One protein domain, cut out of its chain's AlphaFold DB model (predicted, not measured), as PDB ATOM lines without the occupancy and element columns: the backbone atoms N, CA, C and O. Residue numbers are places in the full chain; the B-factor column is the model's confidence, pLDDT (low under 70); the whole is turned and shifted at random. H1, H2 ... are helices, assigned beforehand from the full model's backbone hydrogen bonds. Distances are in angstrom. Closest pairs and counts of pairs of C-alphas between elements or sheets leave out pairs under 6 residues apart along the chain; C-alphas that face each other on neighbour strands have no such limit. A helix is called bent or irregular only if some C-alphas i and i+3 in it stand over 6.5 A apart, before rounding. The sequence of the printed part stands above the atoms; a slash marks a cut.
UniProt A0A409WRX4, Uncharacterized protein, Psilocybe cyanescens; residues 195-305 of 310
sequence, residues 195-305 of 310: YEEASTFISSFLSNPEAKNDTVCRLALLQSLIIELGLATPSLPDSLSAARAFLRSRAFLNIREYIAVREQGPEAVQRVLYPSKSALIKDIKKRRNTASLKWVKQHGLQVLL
ATOM      1  N   TYR A 195     -73.629 151.156  13.421       93.62
ATOM      2  CA  TYR A 195     -73.899 149.917  14.136       93.62
ATOM      3  C   TYR A 195     -73.409 148.668  13.385       93.62
ATOM      4  O   TYR A 195     -72.757 147.819  13.990       93.62
ATOM      5  N   GLU A 196     -73.703 148.541  12.090       94.06
ATOM      6  CA  GLU A 196     -73.284 147.403  11.259       94.06
ATOM      7  C   GLU A 196     -71.769 147.347  11.075       94.06
ATOM      8  O   GLU A 196     -71.177 146.269  11.135       94.06
ATOM      9  N   GLU A 197     -71.114 148.498  10.916       95.00
ATOM     10  CA  GLU A 197     -69.649 148.555  10.882       95.00
ATOM     11  C   GLU A 197     -69.055 148.104  12.219       95.00
ATOM     12  O   GLU A 197     -68.136 147.282  12.258       95.00
ATOM     13  N   ALA A 198     -69.617 148.590  13.330       96.00
ATOM     14  CA  ALA A 198     -69.192 148.209  14.669       96.00
ATOM     15  C   ALA A 198     -69.395 146.710  14.934       96.00
ATOM     16  O   ALA A 198     -68.487 146.048  15.446       96.00
ATOM     17  N   SER A 199     -70.546 146.151  14.561       95.44
ATOM     18  CA  SER A 199     -70.826 144.725  14.730       95.44
ATOM     19  C   SER A 199     -69.910 143.880  13.835       95.44
ATOM     20  O   SER A 199     -69.299 142.914  14.298       95.44
ATOM     21  N   THR A 200     -69.691 144.279  12.586       95.75
ATOM     22  CA  THR A 200     -68.770 143.580  11.680       95.75
ATOM     23  C   THR A 200     -67.342 143.595  12.227       95.75
ATOM     24  O   THR A 200     -66.682 142.552  12.274       95.75
ATOM     25  N   PHE A 201     -66.879 144.746  12.727       96.00
ATOM     26  CA  PHE A 201     -65.552 144.879  13.326       96.00
ATOM     27  C   PHE A 201     -65.385 143.982  14.553       96.00
ATOM     28  O   PHE A 201     -64.390 143.268  14.663       96.00
ATOM     29  N   ILE A 202     -66.369 143.962  15.457       95.00
ATOM     30  CA  ILE A 202     -66.333 143.101  16.644       95.00
ATOM     31  C   ILE A 202     -66.284 141.628  16.222       95.00
ATOM     32  O   ILE A 202     -65.426 140.899  16.709       95.00
ATOM     33  N   SER A 203     -67.120 141.186  15.275       94.88
ATOM     34  CA  SER A 203     -67.106 139.798  14.776       94.88
ATOM     35  C   SER A 203     -65.737 139.411  14.200       94.88
ATOM     36  O   SER A 203     -65.197 138.346  14.516       94.88
ATOM     37  N   SER A 204     -65.141 140.304  13.404       95.44
ATOM     38  CA  SER A 204     -63.803 140.126  12.830       95.44
ATOM     39  C   SER A 204     -62.715 140.066  13.909       95.44
ATOM     40  O   SER A 204     -61.877 139.164  13.905       95.44
ATOM     41  N   PHE A 205     -62.760 140.966  14.895       94.25
ATOM     42  CA  PHE A 205     -61.816 140.990  16.014       94.25
ATOM     43  C   PHE A 205     -61.909 139.721  16.873       94.25
ATOM     44  O   PHE A 205     -60.893 139.185  17.310       94.25
ATOM     45  N   LEU A 206     -63.122 139.216  17.113       91.12
ATOM     46  CA  LEU A 206     -63.345 137.989  17.881       91.12
ATOM     47  C   LEU A 206     -62.792 136.746  17.175       91.12
ATOM     48  O   LEU A 206     -62.322 135.826  17.845       91.12
ATOM     49  N   SER A 207     -62.816 136.747  15.843       93.38
ATOM     50  CA  SER A 207     -62.314 135.651  15.009       93.38
ATOM     51  C   SER A 207     -60.786 135.657  14.885       93.38
ATOM     52  O   SER A 207     -60.186 134.607  14.669       93.38
ATOM     53  N   ASN A 208     -60.144 136.817  15.076       92.50
ATOM     54  CA  ASN A 208     -58.707 137.015  14.892       92.50
ATOM     55  C   ASN A 208     -57.970 137.182  16.236       92.50
ATOM     56  O   ASN A 208     -57.889 138.292  16.769       92.50
ATOM     57  N   PRO A 209     -57.375 136.115  16.806       84.25
ATOM     58  CA  PRO A 209     -56.691 136.200  18.095       84.25
ATOM     59  C   PRO A 209     -55.456 137.113  18.073       84.25
ATOM     60  O   PRO A 209     -55.153 137.717  19.099       84.25
ATOM     61  N   GLU A 210     -54.793 137.271  16.925       89.06
ATOM     62  CA  GLU A 210     -53.615 138.139  16.760       89.06
ATOM     63  C   GLU A 210     -53.932 139.625  16.991       89.06
ATOM     64  O   GLU A 210     -53.158 140.349  17.623       89.06
ATOM     65  N   ALA A 211     -55.130 140.074  16.593       90.69
ATOM     66  CA  ALA A 211     -55.585 141.453  16.787       90.69
ATOM     67  C   ALA A 211     -55.685 141.836  18.273       90.69
ATOM     68  O   ALA A 211     -55.690 143.014  18.632       90.69
ATOM     69  N   LYS A 212     -55.712 140.842  19.173       87.25
ATOM     70  CA  LYS A 212     -55.720 141.071  20.617       87.25
ATOM     71  C   LYS A 212     -54.426 141.678  21.117       87.25
ATOM     72  O   LYS A 212     -54.471 142.221  22.214       87.25
ATOM     73  N   ASN A 213     -53.306 141.594  20.405       89.94
ATOM     74  CA  ASN A 213     -52.044 142.188  20.852       89.94
ATOM     75  C   ASN A 213     -51.887 143.643  20.395       89.94
ATOM     76  O   ASN A 213     -51.196 144.411  21.063       89.94
ATOM     77  N   ASP A 214     -52.595 144.045  19.340       94.88
ATOM     78  CA  ASP A 214     -52.547 145.407  18.827       94.88
ATOM     79  C   ASP A 214     -53.370 146.376  19.694       94.88
ATOM     80  O   ASP A 214     -54.559 146.193  19.980       94.88
ATOM     81  N   THR A 215     -52.713 147.447  20.128       94.81
ATOM     82  CA  THR A 215     -53.327 148.542  20.882       94.81
ATOM     83  C   THR A 215     -54.376 149.307  20.078       94.81
ATOM     84  O   THR A 215     -55.389 149.705  20.658       94.81
ATOM     85  N   VAL A 216     -54.178 149.463  18.764       96.12
ATOM     86  CA  VAL A 216     -55.097 150.185  17.874       96.12
ATOM     87  C   VAL A 216     -56.369 149.369  17.682       96.12
ATOM     88  O   VAL A 216     -57.460 149.872  17.946       96.12
ATOM     89  N   CYS A 217     -56.243 148.076  17.357       95.44
ATOM     90  CA  CYS A 217     -57.395 147.175  17.270       95.44
ATOM     91  C   CYS A 217     -58.167 147.085  18.593       95.44
ATOM     92  O   CYS A 217     -59.397 147.057  18.589       95.44
ATOM     93  N   ARG A 218     -57.474 147.086  19.743       94.25
ATOM     94  CA  ARG A 218     -58.137 147.136  21.057       94.25
ATOM     95  C   ARG A 218     -58.934 148.420  21.255       94.25
ATOM     96  O   ARG A 218     -59.999 148.353  21.856       94.25
ATOM     97  N   LEU A 219     -58.428 149.575  20.826       96.31
ATOM     98  CA  LEU A 219     -59.154 150.839  20.960       96.31
ATOM     99  C   LEU A 219     -60.391 150.842  20.067       96.31
ATOM    100  O   LEU A 219     -61.484 151.118  20.564       96.31
ATOM    101  N   ALA A 220     -60.220 150.448  18.805       96.69
ATOM    102  CA  ALA A 220     -61.308 150.301  17.850       96.69
ATOM    103  C   ALA A 220     -62.392 149.359  18.391       96.69
ATOM    104  O   ALA A 220     -63.558 149.730  18.399       96.69
ATOM    105  N   LEU A 221     -62.021 148.221  18.993       95.94
ATOM    106  CA  LEU A 221     -62.974 147.307  19.635       95.94
ATOM    107  C   LEU A 221     -63.824 148.011  20.701       95.94
ATOM    108  O   LEU A 221     -65.030 147.786  20.783       95.94
ATOM    109  N   LEU A 222     -63.210 148.837  21.551       96.38
ATOM    110  CA  LEU A 222     -63.944 149.536  22.608       96.38
ATOM    111  C   LEU A 222     -64.869 150.609  22.049       96.38
ATOM    112  O   LEU A 222     -65.972 150.771  22.563       96.38
ATOM    113  N   GLN A 223     -64.442 151.318  21.008       97.25
ATOM    114  CA  GLN A 223     -65.281 152.287  20.308       97.25
ATOM    115  C   GLN A 223     -66.455 151.590  19.610       97.25
ATOM    116  O   GLN A 223     -67.595 152.005  19.800       97.25
ATOM    117  N   SER A 224     -66.209 150.478  18.910       97.00
ATOM    118  CA  SER A 224     -67.252 149.645  18.305       97.00
ATOM    119  C   SER A 224     -68.241 149.137  19.354       97.00
ATOM    120  O   SER A 224     -69.442 149.234  19.143       97.00
ATOM    121  N   LEU A 225     -67.774 148.686  20.526       95.88
ATOM    122  CA  LEU A 225     -68.663 148.289  21.626       95.88
ATOM    123  C   LEU A 225     -69.514 149.460  22.136       95.88
ATOM    124  O   LEU A 225     -70.686 149.278  22.439       95.88
ATOM    125  N   ILE A 226     -68.955 150.668  22.238       96.50
ATOM    126  CA  ILE A 226     -69.720 151.858  22.647       96.50
ATOM    127  C   ILE A 226     -70.836 152.164  21.638       96.50
ATOM    128  O   ILE A 226     -71.952 152.485  22.051       96.50
ATOM    129  N   ILE A 227     -70.546 152.040  20.340       96.81
ATOM    130  CA  ILE A 227     -71.516 152.247  19.256       96.81
ATOM    131  C   ILE A 227     -72.591 151.155  19.273       96.81
ATOM    132  O   ILE A 227     -73.776 151.471  19.310       96.81
ATOM    133  N   GLU A 228     -72.192 149.882  19.311       96.00
ATOM    134  CA  GLU A 228     -73.104 148.732  19.262       96.00
ATOM    135  C   GLU A 228     -74.068 148.706  20.459       96.00
ATOM    136  O   GLU A 228     -75.247 148.394  20.312       96.00
ATOM    137  N   LEU A 229     -73.598 149.107  21.644       95.75
ATOM    138  CA  LEU A 229     -74.433 149.214  22.844       95.75
ATOM    139  C   LEU A 229     -75.376 150.432  22.829       95.75
ATOM    140  O   LEU A 229     -76.141 150.609  23.777       95.75
ATOM    141  N   GLY A 230     -75.314 151.293  21.809       95.06
ATOM    142  CA  GLY A 230     -76.098 152.530  21.745       95.06
ATOM    143  C   GLY A 230     -75.676 153.573  22.783       95.06
ATOM    144  O   GLY A 230     -76.471 154.425  23.168       95.06
ATOM    145  N   LEU A 231     -74.433 153.502  23.267       95.44
ATOM    146  CA  LEU A 231     -73.882 154.429  24.263       95.44
ATOM    147  C   LEU A 231     -73.064 155.558  23.620       95.44
ATOM    148  O   LEU A 231     -72.465 156.359  24.343       95.44
ATOM    149  N   ALA A 232     -72.996 155.599  22.288       94.25
ATOM    150  CA  ALA A 232     -72.223 156.580  21.546       94.25
ATOM    151  C   ALA A 232     -72.707 158.008  21.828       94.25
ATOM    152  O   ALA A 232     -73.868 158.362  21.640       94.25
ATOM    153  N   THR A 233     -71.771 158.833  22.281       91.12
ATOM    154  CA  THR A 233     -71.893 160.289  22.337       91.12
ATOM    155  C   THR A 233     -71.320 160.898  21.053       91.12
ATOM    156  O   THR A 233     -70.533 160.226  20.385       91.12
ATOM    157  N   PRO A 234     -71.632 162.164  20.708       91.81
ATOM    158  CA  PRO A 234     -71.086 162.817  19.508       91.81
ATOM    159  C   PRO A 234     -69.549 162.805  19.445       91.81
ATOM    160  O   PRO A 234     -68.974 162.828  18.365       91.81
ATOM    161  N   SER A 235     -68.880 162.729  20.599       93.94
ATOM    162  CA  SER A 235     -67.449 162.458  20.710       93.94
ATOM    163  C   SER A 235     -67.214 161.057  21.278       93.94
ATOM    164  O   SER A 235     -67.618 160.783  22.416       93.94
ATOM    165  N   LEU A 236     -66.539 160.186  20.527       96.19
ATOM    166  CA  LEU A 236     -66.078 158.893  21.033       96.19
ATOM    167  C   LEU A 236     -64.740 159.046  21.776       96.19
ATOM    168  O   LEU A 236     -63.942 159.913  21.420       96.19
ATOM    169  N   PRO A 237     -64.464 158.216  22.798       97.31
ATOM    170  CA  PRO A 237     -63.178 158.237  23.487       97.31
ATOM    171  C   PRO A 237     -62.028 157.892  22.536       97.31
ATOM    172  O   PRO A 237     -62.071 156.871  21.854       97.31
ATOM    173  N   ASP A 238     -60.982 158.708  22.540       97.19
ATOM    174  CA  ASP A 238     -59.787 158.610  21.689       97.19
ATOM    175  C   ASP A 238     -58.657 157.764  22.299       97.19
ATOM    176  O   ASP A 238     -57.676 157.438  21.635       97.19
ATOM    177  N   SER A 239     -58.788 157.381  23.571       97.75
ATOM    178  CA  SER A 239     -57.775 156.625  24.304       97.75
ATOM    179  C   SER A 239     -58.342 155.364  24.951       97.75
ATOM    180  O   SER A 239     -59.484 155.315  25.414       97.75
ATOM    181  N   LEU A 240     -57.502 154.325  25.054       95.38
ATOM    182  CA  LEU A 240     -57.870 153.040  25.664       95.38
ATOM    183  C   LEU A 240     -58.373 153.196  27.102       95.38
ATOM    184  O   LEU A 240     -59.308 152.511  27.515       95.38
ATOM    185  N   SER A 241     -57.736 154.077  27.877       95.31
ATOM    186  CA  SER A 241     -58.112 154.321  29.270       95.31
ATOM    187  C   SER A 241     -59.485 154.988  29.363       95.31
ATOM    188  O   SER A 241     -60.347 154.507  30.104       95.31
ATOM    189  N   ALA A 242     -59.729 156.023  28.548       96.50
ATOM    190  CA  ALA A 242     -61.013 156.716  28.508       96.50
ATOM    191  C   ALA A 242     -62.142 155.787  28.042       96.50
ATOM    192  O   ALA A 242     -63.183 155.723  28.693       96.50
ATOM    193  N   ALA A 243     -61.916 154.989  26.994       95.94
ATOM    194  CA  ALA A 243     -62.901 154.028  26.497       95.94
ATOM    195  C   ALA A 243     -63.252 152.953  27.545       95.94
ATOM    196  O   ALA A 243     -64.424 152.636  27.759       95.94
ATOM    197  N   ARG A 244     -62.252 152.433  28.274       94.88
ATOM    198  CA  ARG A 244     -62.472 151.491  29.390       94.88
ATOM    199  C   ARG A 244     -63.253 152.127  30.534       94.88
ATOM    200  O   ARG A 244     -64.151 151.486  31.076       94.88
ATOM    201  N   ALA A 245     -62.891 153.344  30.935       94.12
ATOM    202  CA  ALA A 245     -63.582 154.066  32.001       94.12
ATOM    203  C   ALA A 245     -65.046 154.334  31.622       94.12
ATOM    204  O   ALA A 245     -65.947 154.074  32.420       94.12
ATOM    205  N   PHE A 246     -65.277 154.749  30.376       95.69
ATOM    206  CA  PHE A 246     -66.602 154.985  29.819       95.69
ATOM    207  C   PHE A 246     -67.477 153.728  29.893       95.69
ATOM    208  O   PHE A 246     -68.525 153.752  30.543       95.69
ATOM    209  N   LEU A 247     -67.008 152.603  29.342       94.94
ATOM    210  CA  LEU A 247     -67.739 151.332  29.385       94.94
ATOM    211  C   LEU A 247     -67.986 150.853  30.818       94.94
ATOM    212  O   LEU A 247     -69.106 150.484  31.149       94.94
ATOM    213  N   ARG A 248     -66.993 150.923  31.710       91.81
ATOM    214  CA  ARG A 248     -67.168 150.513  33.117       91.81
ATOM    215  C   ARG A 248     -68.223 151.326  33.865       91.81
ATOM    216  O   ARG A 248     -68.807 150.810  34.816       91.81
ATOM    217  N   SER A 249     -68.419 152.586  33.481       93.38
ATOM    218  CA  SER A 249     -69.366 153.490  34.136       93.38
ATOM    219  C   SER A 249     -70.801 153.363  33.618       93.38
ATOM    220  O   SER A 249     -71.730 153.633  34.374       93.38
ATOM    221  N   ARG A 250     -70.984 152.951  32.355       94.12
ATOM    222  CA  ARG A 250     -72.290 152.973  31.669       94.12
ATOM    223  C   ARG A 250     -72.791 151.604  31.218       94.12
ATOM    224  O   ARG A 250     -73.997 151.394  31.174       94.12
ATOM    225  N   ALA A 251     -71.897 150.673  30.898       95.00
ATOM    226  CA  ALA A 251     -72.256 149.365  30.368       95.00
ATOM    227  C   ALA A 251     -72.245 148.303  31.475       95.00
ATOM    228  O   ALA A 251     -71.193 147.838  31.922       95.00
ATOM    229  N   PHE A 252     -73.437 147.881  31.897       95.00
ATOM    230  CA  PHE A 252     -73.622 146.766  32.822       95.00
ATOM    231  C   PHE A 252     -74.444 145.685  32.123       95.00
ATOM    232  O   PHE A 252     -75.649 145.828  31.991       95.00
ATOM    233  N   LEU A 253     -73.821 144.606  31.659       94.25
ATOM    234  CA  LEU A 253     -74.504 143.543  30.909       94.25
ATOM    235  C   LEU A 253     -73.887 142.170  31.190       94.25
ATOM    236  O   LEU A 253     -72.723 142.067  31.585       94.25
ATOM    237  N   ASN A 254     -74.667 141.106  30.998       93.38
ATOM    238  CA  ASN A 254     -74.156 139.741  31.063       93.38
ATOM    239  C   ASN A 254     -73.579 139.352  29.699       93.38
ATOM    240  O   ASN A 254     -74.297 139.319  28.705       93.38
ATOM    241  N   ILE A 255     -72.288 139.015  29.660       92.69
ATOM    242  CA  ILE A 255     -71.569 138.698  28.416       92.69
ATOM    243  C   ILE A 255     -72.230 137.534  27.660       92.69
ATOM    244  O   ILE A 255     -72.286 137.557  26.437       92.69
ATOM    245  N   ARG A 256     -72.778 136.534  28.365       91.88
ATOM    246  CA  ARG A 256     -73.489 135.418  27.718       91.88
ATOM    247  C   ARG A 256     -74.779 135.862  27.041       91.88
ATOM    248  O   ARG A 256     -75.061 135.412  25.938       91.88
ATOM    249  N   GLU A 257     -75.549 136.716  27.711       93.75
ATOM    250  CA  GLU A 257     -76.801 137.235  27.156       93.75
ATOM    251  C   GLU A 257     -76.506 138.133  25.958       93.75
ATOM    252  O   GLU A 257     -77.133 137.964  24.922       93.75
ATOM    253  N   TYR A 258     -75.485 138.986  26.059       94.62
ATOM    254  CA  TYR A 258     -75.033 139.832  24.958       94.62
ATOM    255  C   TYR A 258     -74.699 139.032  23.699       94.62
ATOM    256  O   TYR A 258     -75.291 139.310  22.666       94.62
ATOM    257  N   ILE A 259     -73.848 138.000  23.778       93.19
ATOM    258  CA  ILE A 259     -73.519 137.192  22.588       93.19
ATOM    259  C   ILE A 259     -74.777 136.532  21.997       93.19
ATOM    260  O   ILE A 259     -74.905 136.456  20.781       93.19
ATOM    261  N   ALA A 260     -75.723 136.097  22.834       94.31
ATOM    262  CA  ALA A 260     -76.956 135.462  22.367       94.31
ATOM    263  C   ALA A 260     -77.938 136.433  21.684       94.31
ATOM    264  O   ALA A 260     -78.683 136.016  20.798       94.31
ATOM    265  N   VAL A 261     -77.974 137.705  22.098       95.81
ATOM    266  CA  VAL A 261     -78.888 138.715  21.525       95.81
ATOM    267  C   VAL A 261     -78.250 139.582  20.448       95.81
ATOM    268  O   VAL A 261     -78.962 140.307  19.765       95.81
ATOM    269  N   ARG A 262     -76.927 139.523  20.289       93.81
ATOM    270  CA  ARG A 262     -76.167 140.388  19.384       93.81
ATOM    271  C   ARG A 262     -76.659 140.338  17.936       93.81
ATOM    272  O   ARG A 262     -76.844 141.377  17.313       93.81
ATOM    273  N   GLU A 263     -76.952 139.138  17.446       93.25
ATOM    274  CA  GLU A 263     -77.457 138.908  16.084       93.25
ATOM    275  C   GLU A 263     -78.906 139.395  15.880       93.25
ATOM    276  O   GLU A 263     -79.388 139.462  14.756       93.25
ATOM    277  N   GLN A 264     -79.624 139.748  16.954       95.06
ATOM    278  CA  GLN A 264     -81.013 140.225  16.883       95.06
ATOM    279  C   GLN A 264     -81.116 141.742  16.647       95.06
ATOM    280  O   GLN A 264     -82.224 142.258  16.505       95.06
ATOM    281  N   GLY A 265     -79.989 142.463  16.627       93.50
ATOM    282  CA  GLY A 265     -79.935 143.895  16.321       93.50
ATOM    283  C   GLY A 265     -79.813 144.828  17.540       93.50
ATOM    284  O   GLY A 265     -79.811 144.381  18.694       93.50
ATOM    285  N   PRO A 266     -79.725 146.152  17.294       93.69
ATOM    286  CA  PRO A 266     -79.354 147.147  18.306       93.69
ATOM    287  C   PRO A 266     -80.355 147.224  19.462       93.69
ATOM    288  O   PRO A 266     -79.967 147.307  20.627       93.69
ATOM    289  N   GLU A 267     -81.654 147.132  19.170       95.00
ATOM    290  CA  GLU A 267     -82.699 147.192  20.195       95.00
ATOM    291  C   GLU A 267     -82.666 145.985  21.141       95.00
ATOM    292  O   GLU A 267     -82.987 146.091  22.326       95.00
ATOM    293  N   ALA A 268     -82.290 144.806  20.638       96.50
ATOM    294  CA  ALA A 268     -82.157 143.608  21.463       96.50
ATOM    295  C   ALA A 268     -80.959 143.721  22.411       96.50
ATOM    296  O   ALA A 268     -81.074 143.399  23.595       96.50
ATOM    297  N   VAL A 269     -79.842 144.250  21.909       95.25
ATOM    298  CA  VAL A 269     -78.637 144.513  22.701       95.25
ATOM    299  C   VAL A 269     -78.920 145.528  23.812       95.25
ATOM    300  O   VAL A 269     -78.580 145.280  24.971       95.25
ATOM    301  N   GLN A 270     -79.613 146.627  23.503       95.25
ATOM    302  CA  GLN A 270     -79.966 147.655  24.491       95.25
ATOM    303  C   GLN A 270     -80.895 147.126  25.592       95.25
ATOM    304  O   GLN A 270     -80.723 147.476  26.760       95.25
ATOM    305  N   ARG A 271     -81.833 146.226  25.264       95.94
ATOM    306  CA  ARG A 271     -82.740 145.604  26.248       95.94
ATOM    307  C   ARG A 271     -82.029 144.729  27.285       95.94
ATOM    308  O   ARG A 271     -82.564 144.531  28.372       95.94
ATOM    309  N   VAL A 272     -80.845 144.203  26.965       95.31
ATOM    310  CA  VAL A 272     -80.029 143.389  27.888       95.31
ATOM    311  C   VAL A 272     -79.167 144.260  28.818       95.31
ATOM    312  O   VAL A 272     -78.589 143.761  29.789       95.31
ATOM    313  N   LEU A 273     -79.094 145.570  28.575       95.62
ATOM    314  CA  LEU A 273     -78.346 146.492  29.419       95.62
ATOM    315  C   LEU A 273     -79.053 146.696  30.769       95.62
ATOM    316  O   LEU A 273     -80.222 147.069  30.851       95.62
ATOM    317  N   TYR A 274     -78.323 146.492  31.860       95.75
ATOM    318  CA  TYR A 274     -78.802 146.745  33.213       95.75
ATOM    319  C   TYR A 274     -78.581 148.214  33.597       95.75
ATOM    320  O   TYR A 274     -77.528 148.779  33.299       95.75
ATOM    321  N   PRO A 275     -79.497 148.820  34.377       95.56
ATOM    322  CA  PRO A 275     -79.376 150.219  34.792       95.56
ATOM    323  C   PRO A 275     -78.243 150.456  35.803       95.56
ATOM    324  O   PRO A 275     -77.809 151.585  36.003       95.56
ATOM    325  N   SER A 276     -77.774 149.412  36.499       95.19
ATOM    326  CA  SER A 276     -76.661 149.524  37.444       95.19
ATOM    327  C   SER A 276     -75.891 148.215  37.615       95.19
ATOM    328  O   SER A 276     -76.447 147.120  37.476       95.19
ATOM    329  N   LYS A 277     -74.629 148.321  38.059       92.62
ATOM    330  CA  LYS A 277     -73.797 147.173  38.468       92.62
ATOM    331  C   LYS A 277     -74.501 146.278  39.493       92.62
ATOM    332  O   LYS A 277     -74.405 145.056  39.426       92.62
ATOM    333  N   SER A 278     -75.212 146.873  40.451       93.25
ATOM    334  CA  SER A 278     -75.900 146.119  41.505       93.25
ATOM    335  C   SER A 278     -77.060 145.278  40.962       93.25
ATOM    336  O   SER A 278     -77.253 144.149  41.414       93.25
ATOM    337  N   ALA A 279     -77.792 145.796  39.968       95.31
ATOM    338  CA  ALA A 279     -78.873 145.081  39.299       95.31
ATOM    339  C   ALA A 279     -78.329 143.875  38.523       95.31
ATOM    340  O   ALA A 279     -78.825 142.766  38.711       95.31
ATOM    341  N   LEU A 280     -77.237 144.069  37.776       94.19
ATOM    342  CA  LEU A 280     -76.532 142.987  37.084       94.19
ATOM    343  C   LEU A 280     -76.076 141.889  38.060       94.19
ATOM    344  O   LEU A 280     -76.317 140.708  37.835       94.19
ATOM    345  N   ILE A 281     -75.450 142.261  39.184       92.38
ATOM    346  CA  ILE A 281     -74.984 141.285  40.186       92.38
ATOM    347  C   ILE A 281     -76.159 140.509  40.796       92.38
ATOM    348  O   ILE A 281     -76.046 139.299  41.010       92.38
ATOM    349  N   LYS A 282     -77.276 141.181  41.102       94.50
ATOM    350  CA  LYS A 282     -78.482 140.531  41.635       94.50
ATOM    351  C   LYS A 282     -79.060 139.532  40.636       94.50
ATOM    352  O   LYS A 282     -79.392 138.420  41.046       94.50
ATOM    353  N   ASP A 283     -79.137 139.893  39.357       93.62
ATOM    354  CA  ASP A 283     -79.647 138.993  38.321       93.62
ATOM    355  C   ASP A 283     -78.723 137.784  38.104       93.62
ATOM    356  O   ASP A 283     -79.189 136.647  38.187       93.62
ATOM    357  N   ILE A 284     -77.403 137.988  37.994       91.94
ATOM    358  CA  ILE A 284     -76.434 136.882  37.868       91.94
ATOM    359  C   ILE A 284     -76.548 135.914  39.053       91.94
ATOM    360  O   ILE A 284     -76.569 134.697  38.862       91.94
ATOM    361  N   LYS A 285     -76.666 136.434  40.284       91.75
ATOM    362  CA  LYS A 285     -76.854 135.605  41.487       91.75
ATOM    363  C   LYS A 285     -78.178 134.839  41.464       91.75
ATOM    364  O   LYS A 285     -78.209 133.691  41.904       91.75
ATOM    365  N   LYS A 286     -79.249 135.449  40.947       94.88
ATOM    366  CA  LYS A 286     -80.579 134.835  40.830       94.88
ATOM    367  C   LYS A 286     -80.610 133.734  39.766       94.88
ATOM    368  O   LYS A 286     -81.138 132.661  40.034       94.88
ATOM    369  N   ARG A 287     -80.031 133.979  38.586       91.50
ATOM    370  CA  ARG A 287     -80.038 133.050  37.440       91.50
ATOM    371  C   ARG A 287     -78.919 132.010  37.475       91.50
ATOM    372  O   ARG A 287     -78.960 131.058  36.706       91.50
ATOM    373  N   ARG A 288     -77.893 132.197  38.318       89.56
ATOM    374  CA  ARG A 288     -76.647 131.396  38.349       89.56
ATOM    375  C   ARG A 288     -75.930 131.306  36.989       89.56
ATOM    376  O   ARG A 288     -75.101 130.424  36.782       89.56
ATOM    377  N   ASN A 289     -76.200 132.238  36.072       84.38
ATOM    378  CA  ASN A 289     -75.651 132.239  34.716       84.38
ATOM    379  C   ASN A 289     -74.354 133.058  34.628       84.38
ATOM    380  O   ASN A 289     -74.271 134.077  33.940       84.38
ATOM    381  N   THR A 290     -73.347 132.631  35.381       86.69
ATOM    382  CA  THR A 290     -72.041 133.297  35.416       86.69
ATOM    383  C   THR A 290     -71.206 132.876  34.208       86.69
ATOM    384  O   THR A 290     -70.980 131.684  33.993       86.69
ATOM    385  N   ALA A 291     -70.713 133.838  33.426       86.12
ATOM    386  CA  ALA A 291     -69.721 133.559  32.391       86.12
ATOM    387  C   ALA A 291     -68.390 133.150  33.049       86.12
ATOM    388  O   ALA A 291     -67.931 133.808  33.984       86.12
ATOM    389  N   SER A 292     -67.762 132.062  32.589       89.25
ATOM    390  CA  SER A 292     -66.471 131.646  33.144       89.25
ATOM    391  C   SER A 292     -65.365 132.593  32.671       89.25
ATOM    392  O   SER A 292     -65.325 132.993  31.509       89.25
ATOM    393  N   LEU A 293     -64.435 132.947  33.564       88.00
ATOM    394  CA  LEU A 293     -63.357 133.888  33.237       88.00
ATOM    395  C   LEU A 293     -62.505 133.406  32.054       88.00
ATOM    396  O   LEU A 293     -62.113 134.207  31.210       88.00
ATOM    397  N   LYS A 294     -62.244 132.093  31.981       90.69
ATOM    398  CA  LYS A 294     -61.520 131.472  30.862       90.69
ATOM    399  C   LYS A 294     -62.253 131.690  29.537       90.69
ATOM    400  O   LYS A 294     -61.635 132.139  28.579       90.69
ATOM    401  N   TRP A 295     -63.568 131.460  29.516       89.31
ATOM    402  CA  TRP A 295     -64.391 131.655  28.324       89.31
ATOM    403  C   TRP A 295     -64.424 133.126  27.892       89.31
ATOM    404  O   TRP A 295     -64.222 133.423  26.719       89.31
ATOM    405  N   VAL A 296     -64.559 134.065  28.835       89.25
ATOM    406  CA  VAL A 296     -64.543 135.506  28.515       89.25
ATOM    407  C   VAL A 296     -63.190 135.954  27.955       89.25
ATOM    408  O   VAL A 296     -63.149 136.718  26.992       89.25
ATOM    409  N   LYS A 297     -62.075 135.467  28.518       87.00
ATOM    410  CA  LYS A 297     -60.726 135.741  27.995       87.00
ATOM    411  C   LYS A 297     -60.534 135.169  26.589       87.00
ATOM    412  O   LYS A 297     -59.994 135.856  25.724       87.00
ATOM    413  N   GLN A 298     -61.021 133.952  26.345       86.38
ATOM    414  CA  GLN A 298     -60.994 133.329  25.020       86.38
ATOM    415  C   GLN A 298     -61.730 134.196  23.988       86.38
ATOM    416  O   GLN A 298     -61.207 134.423  22.900       86.38
ATOM    417  N   HIS A 299     -62.858 134.788  24.381       83.75
ATOM    418  CA  HIS A 299     -63.649 135.685  23.542       83.75
ATOM    419  C   HIS A 299     -63.138 137.136  23.546       83.75
ATOM    420  O   HIS A 299     -63.790 137.999  22.996       83.75
ATOM    421  N   GLY A 300     -62.015 137.485  24.184       82.75
ATOM    422  CA  GLY A 300     -61.473 138.855  24.128       82.75
ATOM    423  C   GLY A 300     -62.332 139.951  24.789       82.75
ATOM    424  O   GLY A 300     -61.907 141.102  24.856       82.75
ATOM    425  N   LEU A 301     -63.484 139.616  25.375       86.69
ATOM    426  CA  LEU A 301     -64.411 140.555  26.021       86.69
ATOM    427  C   LEU A 301     -64.027 140.856  27.479       86.69
ATOM    428  O   LEU A 301     -64.868 141.197  28.311       86.69
ATOM    429  N   GLN A 302     -62.736 140.754  27.809       86.75
ATOM    430  CA  GLN A 302     -62.234 140.992  29.164       86.75
ATOM    431  C   GLN A 302     -62.551 142.410  29.655       86.75
ATOM    432  O   GLN A 302     -62.688 142.632  30.855       86.75
ATOM    433  N   VAL A 303     -62.689 143.375  28.745       79.31
ATOM    434  CA  VAL A 303     -62.986 144.764  29.109       79.31
ATOM    435  C   VAL A 303     -64.409 144.938  29.650       79.31
ATOM    436  O   VAL A 303     -64.623 145.796  30.505       79.31
ATOM    437  N   LEU A 304     -65.346 144.077  29.242       80.62
ATOM    438  CA  LEU A 304     -66.724 144.064  29.742       80.62
ATOM    439  C   LEU A 304     -66.867 143.331  31.084       80.62
ATOM    440  O   LEU A 304     -67.944 143.335  31.679       80.62
ATOM    441  N   LEU A 305     -65.796 142.718  31.605       77.25
ATOM    442  CA  LEU A 305     -65.800 142.192  32.968       77.25
ATOM    443  C   LEU A 305     -65.822 143.364  33.945       77.25
ATOM    444  O   LEU A 305     -64.791 143.917  34.335       77.25
TER     445      LEU A 305
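This is residues 195 to 305 of the 310 residues of an uncharacterized protein of Psilocybe cyanescens (UniProt A0A409WRX4). Short helices make a compact body in which H3 lies between H1 and H4 on one side, with a helical hairpin of H5 and H6 next to them, where Pro 266, the first residue of H6, comes close to Tyr 195, the first of H1, and to Glu 228, the last of H3. H7 sits off by itself at the far side, and after it the chain folds back through H8, so that little H9 comes nearest the middle. The printed part has 111 residues with nine named helices, H1 to H9 in that order, and no named strand; the class is all helix. It is compact, with a radius of gyration of the C-alphas of 13.4 A, and rounded, with spans of 37 by 32 by 27 A.

H1, residues 195 to 207, touches H3, residues 215 to 228, at a steep tilt of 44 degrees, opposite ways; their closest C-alphas, of Ala 198 and Ser 224, are 4.4 A apart. H2, residues 209 to 212, touches H3 only at the corner, and only just, with 3 pairs of C-alphas within 8 A, the closest being Ala 211 and Cys 217 at 6.0 A. H3 is the hub, touching three helices. The third is H4, residues 240 to 250, at a shallow tilt of 25 degrees, the same way, closest at the C-alphas of Leu 219 and Leu 240, 5.3 A. H5, residues 255 to 264, and H6, residues 266 to 271, form a hairpin at a steep tilt of 40 degrees, closest at the C-alphas of Arg 262 and Val 269, 5.8 A. Helix packing is mostly crossed, but only just, with 1 of 3 tilted pairs shallow. H7, residues 277 to 287, touches no helix. H8, residues 293 to 298, is close to but not clearly touching H9, residues 301 to 304. H9 only just touches H4, with 3 pairs of C-alphas within 8 A, closest at Arg 244 and Val 303, 6.8 A. Every O i to N i+4 pair is within hydrogen-bond range in H1, H3, H4, H6, H7 and H8, against 4 of 6 in H5; H2 and H9 are too short for such a pair.

H1 begins at C-alpha 195, (-73.899, 149.917, 14.136), and is 18.4 A long. H3 is 19.8 A, H4 15.6 A, H5 15.0 A and H7 15.5 A. H5 is irregular: C-alphas 260 and 263 are 7.2 A apart. H9 ends at C-alpha 304, (-66.724, 144.064, 29.742).

The two C-alphas farthest apart, of Val 216 and Lys 286, are 37.6 A apart. The printed part has no cut, and the link from H3 to H4, 11 residues, is long. The mean pLDDT of the printed part is 93.0, and no printed residue is under 70.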